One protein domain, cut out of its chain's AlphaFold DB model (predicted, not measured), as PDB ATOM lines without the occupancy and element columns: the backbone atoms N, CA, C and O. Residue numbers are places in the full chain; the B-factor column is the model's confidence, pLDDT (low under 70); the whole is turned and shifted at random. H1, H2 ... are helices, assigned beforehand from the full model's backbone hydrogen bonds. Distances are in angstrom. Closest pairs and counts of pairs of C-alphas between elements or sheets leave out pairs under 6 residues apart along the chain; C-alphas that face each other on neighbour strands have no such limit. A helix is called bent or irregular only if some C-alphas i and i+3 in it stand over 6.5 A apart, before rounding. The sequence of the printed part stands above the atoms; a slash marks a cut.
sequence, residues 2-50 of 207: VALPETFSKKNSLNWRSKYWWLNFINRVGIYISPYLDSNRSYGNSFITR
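Overview. This is residues 2 to 50 of the 207 residues of the protein "DUF1792 domain-containing protein" of Chryseobacterium taklimakanense (UniProt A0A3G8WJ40). One long, kinked helix, H1, arches along one side, and the unnamed stretch of residues 2 to 15 and the short helix H2 lie over its hollow side. A short parallel pairing of residues 3 to 4 with 44 to 45 ties the two ends of this loop-rich side together. The 49 printed residues hold two named helices, H1 then H2, and no named strand; the class is all helix. The whole is compact, with a radius of gyration of the C-alphas of 11.1 A, and spans 28 by 24 by 18 A.

Arrangement. H1, residues 16 to 36, has a kink of 70 degrees near residue 30 and is irregular, C-alphas 28 and 31 being 7.1 A apart. H2, residues 46 to 49, is apart from H1. In H1, 13 of 17 O i to N i+4 pairs are within hydrogen-bond range; H2 is too short for such a pair.

Along the chain. H1 runs 27.6 A from C-alpha 16 at (200.042, 177.999, 239.725). H2 ends at C-alpha 49, (207.302, 192.720, 229.452).

Size, cuts and confidence. The C-alphas farthest apart, of Arg 17 and Asn 40, are 29.7 A apart. The printed part has no cut, the link H1 to H2 is short, and no printed residue is under 70 in pLDDT.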
ATOM      1  N   VAL A   2     220.799 189.553 226.692       95.38
ATOM      2  CA  VAL A   2     219.850 188.481 226.323       95.38
ATOM      3  C   VAL A   2     219.032 188.129 227.559       95.38
ATOM      4  O   VAL A   2     219.593 188.077 228.655       95.38
ATOM      5  N   ALA A   3     217.728 187.916 227.399       95.50
ATOM      6  CA  ALA A   3     216.816 187.628 228.497       95.50
ATOM      7  C   ALA A   3     216.146 186.261 228.328       95.50
ATOM      8  O   ALA A   3     215.805 185.862 227.217       95.50
ATOM      9  N   LEU A   4     215.938 185.564 229.442       93.81
ATOM     10  CA  LEU A   4     215.200 184.308 229.511       93.81
ATOM     11  C   LEU A   4     213.998 184.462 230.452       93.81
ATOM     12  O   LEU A   4     214.010 185.332 231.327       93.81
ATOM     13  N   PRO A   5     212.956 183.632 230.297       92.12
ATOM     14  CA  PRO A   5     211.848 183.582 231.243       92.12
ATOM     15  C   PRO A   5     212.328 183.336 232.676       92.12
ATOM     16  O   PRO A   5     213.169 182.468 232.915       92.12
ATOM     17  N   GLU A   6     211.739 184.029 233.653       90.44
ATOM     18  CA  GLU A   6     212.065 183.823 235.075       90.44
ATOM     19  C   GLU A   6     211.843 182.372 235.530       90.44
ATOM     20  O   GLU A   6     212.420 181.919 236.511       90.44
ATOM     21  N   THR A   7     211.039 181.601 234.804       90.06
ATOM     22  CA  THR A   7     210.751 180.194 235.105       90.06
ATOM     23  C   THR A   7     211.934 179.249 234.967       90.06
ATOM     24  O   THR A   7     211.875 178.151 235.516       90.06
ATOM     25  N   PHE A   8     213.020 179.670 234.316       85.25
ATOM     26  CA  PHE A   8     214.291 178.942 234.361       85.25
ATOM     27  C   PHE A   8     215.006 179.099 235.717       85.25
ATOM     28  O   PHE A   8     215.891 178.309 236.046       85.25
ATOM     29  N   SER A   9     214.595 180.066 236.547       81.19
ATOM     30  CA  SER A   9     215.008 180.188 237.947       81.19
ATOM     31  C   SER A   9     214.095 179.375 238.869       81.19
ATOM     32  O   SER A   9     212.864 179.426 238.792       81.19
ATOM     33  N   LYS A  10     214.711 178.685 239.840       75.44
ATOM     34  CA  LYS A  10     214.001 177.983 240.926       75.44
ATOM     35  C   LYS A  10     213.203 178.930 241.829       75.44
ATOM     36  O   LYS A  10     212.272 178.493 242.498       75.44
ATOM     37  N   LYS A  11     213.579 180.211 241.881       78.75
ATOM     38  CA  LYS A  11     212.889 181.246 242.656       78.75
ATOM     39  C   LYS A  11     212.048 182.082 241.699       78.75
ATOM     40  O   LYS A  11     212.614 182.884 240.967       78.75
ATOM     41  N   ASN A  12     210.732 181.873 241.718       83.00
ATOM     42  CA  ASN A  12     209.760 182.719 241.026       83.00
ATOM     43  C   ASN A  12     208.447 182.804 241.828       83.00
ATOM     44  O   ASN A  12     208.045 181.852 242.506       83.00
ATOM     45  N   SER A  13     207.774 183.951 241.758       86.12
ATOM     46  CA  SER A  13     206.520 184.252 242.477       86.12
ATOM     47  C   SER A  13     205.282 184.125 241.581       86.12
ATOM     48  O   SER A  13     204.269 184.799 241.776       86.12
ATOM     49  N   LEU A  14     205.359 183.244 240.581       91.50
ATOM     50  CA  LEU A  14     204.292 183.046 239.607       91.50
ATOM     51  C   LEU A  14     203.110 182.267 240.188       91.50
ATOM     52  O   LEU A  14     203.276 181.397 241.048       91.50
ATOM     53  N   ASN A  15     201.921 182.530 239.651       92.31
ATOM     54  CA  ASN A  15     200.721 181.769 239.969       92.31
ATOM     55  C   ASN A  15     200.813 180.318 239.454       92.31
ATOM     56  O   ASN A  15     201.602 179.987 238.561       92.31
ATOM     57  N   TRP A  16     199.984 179.434 240.014       91.31
ATOM     58  CA  TRP A  16     200.042 177.999 239.725       91.31
ATOM     59  C   TRP A  16     199.801 177.663 238.245       91.31
ATOM     60  O   TRP A  16     200.457 176.767 237.717       91.31
ATOM     61  N   ARG A  17     198.916 178.398 237.551       91.00
ATOM     62  CA  ARG A  17     198.627 178.189 236.119       91.00
ATOM     63  C   ARG A  17     199.864 178.461 235.269       91.00
ATOM     64  O   ARG A  17     200.218 177.656 234.412       91.00
ATOM     65  N   SER A  18     200.549 179.567 235.557       91.88
ATOM     66  CA  SER A  18     201.783 179.963 234.877       91.88
ATOM     67  C   SER A  18     202.897 178.956 235.148       91.88
ATOM     68  O   SER A  18     203.539 178.488 234.210       91.88
ATOM     69  N   LYS A  19     203.081 178.547 236.412       91.81
ATOM     70  CA  LYS A  19     204.055 177.507 236.789       91.81
ATOM     71  C   LYS A  19     203.801 176.201 236.041       91.81
ATOM     72  O   LYS A  19     204.725 175.650 235.451       91.81
ATOM     73  N   TYR A  20     202.554 175.733 236.022       93.12
ATOM     74  CA  TYR A  20     202.175 174.504 235.330       93.12
ATOM     75  C   TYR A  20     202.471 174.574 233.828       93.12
ATOM     76  O   TYR A  20     203.076 173.657 233.273       93.12
ATOM     77  N   TRP A  21     202.094 175.669 233.163       93.44
ATOM     78  CA  TRP A  21     202.366 175.843 231.736       93.44
ATOM     79  C   TRP A  21     203.873 175.830 231.436       93.44
ATOM     80  O   TRP A  21     204.318 175.098 230.553       93.44
ATOM     81  N   TRP A  22     204.673 176.565 232.214       93.19
ATOM     82  CA  TRP A  22     206.119 176.645 232.003       93.19
ATOM     83  C   TRP A  22     206.857 175.348 232.319       93.19
ATOM     84  O   TRP A  22     207.788 175.008 231.597       93.19
ATOM     85  N   LEU A  23     206.431 174.587 233.330       91.94
ATOM     86  CA  LEU A  23     206.980 173.251 233.581       91.94
ATOM     87  C   LEU A  23     206.739 172.323 232.387       91.94
ATOM     88  O   LEU A  23     207.654 171.625 231.955       91.94
ATOM     89  N   ASN A  24     205.539 172.358 231.799       93.56
ATOM     90  CA  ASN A  24     205.251 171.600 230.581       93.56
ATOM     91  C   ASN A  24     206.104 172.066 229.395       93.56
ATOM     92  O   ASN A  24     206.622 171.228 228.656       93.56
ATOM     93  N   PHE A  25     206.274 173.380 229.221       94.00
ATOM     94  CA  PHE A  25     207.144 173.933 228.185       94.00
ATOM     95  C   PHE A  25     208.592 173.464 228.366       94.00
ATOM     96  O   PHE A  25     209.173 172.932 227.428       94.00
ATOM     97  N   ILE A  26     209.162 173.587 229.567       91.75
ATOM     98  CA  ILE A  26     210.542 173.178 229.859       91.75
ATOM     99  C   ILE A  26     210.716 171.670 229.648       91.75
ATOM    100  O   ILE A  26     211.675 171.257 229.008       91.75
ATOM    101  N   ASN A  27     209.770 170.841 230.091       92.06
ATOM    102  CA  ASN A  27     209.870 169.391 229.910       92.06
ATOM    103  C   ASN A  27     209.808 168.960 228.436       92.06
ATOM    104  O   ASN A  27     210.401 167.950 228.070       92.06
ATOM    105  N   ARG A  28     209.088 169.702 227.586       93.19
ATOM    106  CA  ARG A  28     208.926 169.369 226.160       93.19
ATOM    107  C   ARG A  28     209.983 170.015 225.274       93.19
ATOM    108  O   ARG A  28     210.497 169.376 224.367       93.19
ATOM    109  N   VAL A  29     210.268 171.289 225.513       93.00
ATOM    110  CA  VAL A  29     211.089 172.152 224.651       93.00
ATOM    111  C   VAL A  29     212.489 172.355 225.227       93.00
ATOM    112  O   VAL A  29     213.435 172.565 224.474       93.00
ATOM    113  N   GLY A  30     212.650 172.233 226.549       89.69
ATOM    114  CA  GLY A  30     213.901 172.487 227.271       89.69
ATOM    115  C   GLY A  30     215.098 171.729 226.709       89.69
ATOM    116  O   GLY A  30     216.159 172.320 226.538       89.69
ATOM    117  N   ILE A  31     214.917 170.457 226.341       90.62
ATOM    118  CA  ILE A  31     215.991 169.634 225.767       90.62
ATOM    119  C   ILE A  31     216.511 170.177 224.429       90.62
ATOM    120  O   ILE A  31     217.699 170.068 224.148       90.62
ATOM    121  N   TYR A  32     215.647 170.810 223.632       94.31
ATOM    122  CA  TYR A  32     216.018 171.380 222.338       94.31
ATOM    123  C   TYR A  32     216.702 172.738 222.477       94.31
ATOM    124  O   TYR A  32     217.535 173.083 221.646       94.31
ATOM    125  N   ILE A  33     216.366 173.510 223.513       92.19
ATOM    126  CA  ILE A  33     216.947 174.843 223.728       92.19
ATOM    127  C   ILE A  33     218.206 174.812 224.597       92.19
ATOM    128  O   ILE A  33     219.065 175.672 224.437       92.19
ATOM    129  N   SER A  34     218.343 173.825 225.490       91.19
ATOM    130  CA  SER A  34     219.452 173.734 226.448       91.19
ATOM    131  C   SER A  34     220.847 173.786 225.814       91.19
ATOM    132  O   SER A  34     221.707 174.410 226.429       91.19
ATOM    133  N   PRO A  35     221.110 173.199 224.625       94.94
ATOM    134  CA  PRO A  35     222.422 173.304 223.980       94.94
ATOM    135  C   PRO A  35     222.820 174.734 223.592       94.94
ATOM    136  O   PRO A  35     223.999 175.009 223.403       94.94
ATOM    137  N   TYR A  36     221.846 175.639 223.470       93.38
ATOM    138  CA  TYR A  36     222.062 177.044 223.119       93.38
ATOM    139  C   TYR A  36     222.135 177.964 224.348       93.38
ATOM    140  O   TYR A  36     222.297 179.177 224.202       93.38
ATOM    141  N   LEU A  37     221.987 177.413 225.558       92.44
ATOM    142  CA  LEU A  37     222.066 178.162 226.807       92.44
ATOM    143  C   LEU A  37     223.437 177.960 227.455       92.44
ATOM    144  O   LEU A  37     223.906 176.837 227.611       92.44
ATOM    145  N   ASP A  38     224.052 179.058 227.878       92.69
ATOM    146  CA  ASP A  38     225.321 179.063 228.597       92.69
ATOM    147  C   ASP A  38     225.054 179.219 230.096       92.69
ATOM    148  O   ASP A  38     224.614 180.272 230.560       92.69
ATOM    149  N   SER A  39     225.332 178.170 230.867       88.94
ATOM    150  CA  SER A  39     225.125 178.163 232.318       88.94
ATOM    151  C   SER A  39     226.033 179.132 233.079       88.94
ATOM    152  O   SER A  39     225.721 179.469 234.221       88.94
ATOM    153  N   ASN A  40     227.123 179.608 232.468       92.94
ATOM    154  CA  ASN A  40     228.028 180.588 233.069       92.94
ATOM    155  C   ASN A  40     227.618 182.035 232.762       92.94
ATOM    156  O   ASN A  40     228.209 182.979 233.290       92.94
ATOM    157  N   ARG A  41     226.596 182.231 231.922       93.19
ATOM    158  CA  ARG A  41     226.104 183.549 231.538       93.19
ATOM    159  C   ARG A  41     224.955 183.994 232.436       93.19
ATOM    160  O   ARG A  41     224.014 183.257 232.710       93.19
ATOM    161  N   SER A  42     224.988 185.267 232.823       92.69
ATOM    162  CA  SER A  42     223.827 185.929 233.420       92.69
ATOM    163  C   SER A  42     222.871 186.415 232.329       92.69
ATOM    164  O   SER A  42     223.266 187.161 231.430       92.69
ATOM    165  N   TYR A  43     221.610 185.998 232.425       94.94
ATOM    166  CA  TYR A  43     220.529 186.414 231.534       94.94
ATOM    167  C   TYR A  43     219.616 187.420 232.238       94.94
ATOM    168  O   TYR A  43     219.387 187.329 233.444       94.94
ATOM    169  N   GLY A  44     219.071 188.369 231.477       95.12
ATOM    170  CA  GLY A  44     217.977 189.217 231.950       95.12
ATOM    171  C   GLY A  44     216.677 188.425 232.125       95.12
ATOM    172  O   GLY A  44     216.563 187.288 231.669       95.12
ATOM    173  N   ASN A  45     215.671 189.045 232.742       93.50
ATOM    174  CA  ASN A  45     214.340 188.454 232.883       93.50
ATOM    175  C   ASN A  45     213.429 188.920 231.740       93.50
ATOM    176  O   ASN A  45     213.092 190.102 231.664       93.50
ATOM    177  N   SER A  46     212.995 188.007 230.870       94.88
ATOM    178  CA  SER A  46     212.101 188.359 229.758       94.88
ATOM    179  C   SER A  46     210.701 188.767 230.230       94.88
ATOM    180  O   SER A  46     209.968 189.420 229.489       94.88
ATOM    181  N   PHE A  47     210.330 188.471 231.482       94.44
ATOM    182  CA  PHE A  47     209.054 188.897 232.066       94.44
ATOM    183  C   PHE A  47     209.030 190.366 232.484       94.44
ATOM    184  O   PHE A  47     208.010 190.829 232.991       94.44
ATOM    185  N   ILE A  48     210.085 191.132 232.192       93.12
ATOM    186  CA  ILE A  48     210.024 192.597 232.216       93.12
ATOM    187  C   ILE A  48     208.883 193.146 231.337       93.12
ATOM    188  O   ILE A  48     208.331 194.195 231.641       93.12
ATOM    189  N   THR A  49     208.459 192.399 230.308       95.38
ATOM    190  CA  THR A  49     207.302 192.720 229.452       95.38
ATOM    191  C   THR A  49     206.018 191.987 229.863       95.38
ATOM    192  O   THR A  49     204.986 192.166 229.227       95.38
ATOM    193  N   ARG A  50     206.072 191.146 230.911       94.50
ATOM    194  CA  ARG A  50     205.000 190.251 231.404       94.50
ATOM    195  C   ARG A  50     204.841 190.324 232.924       94.50
ATOM    196  O   ARG A  50     204.705 189.301 233.596       94.50
TER     197      ARG A  50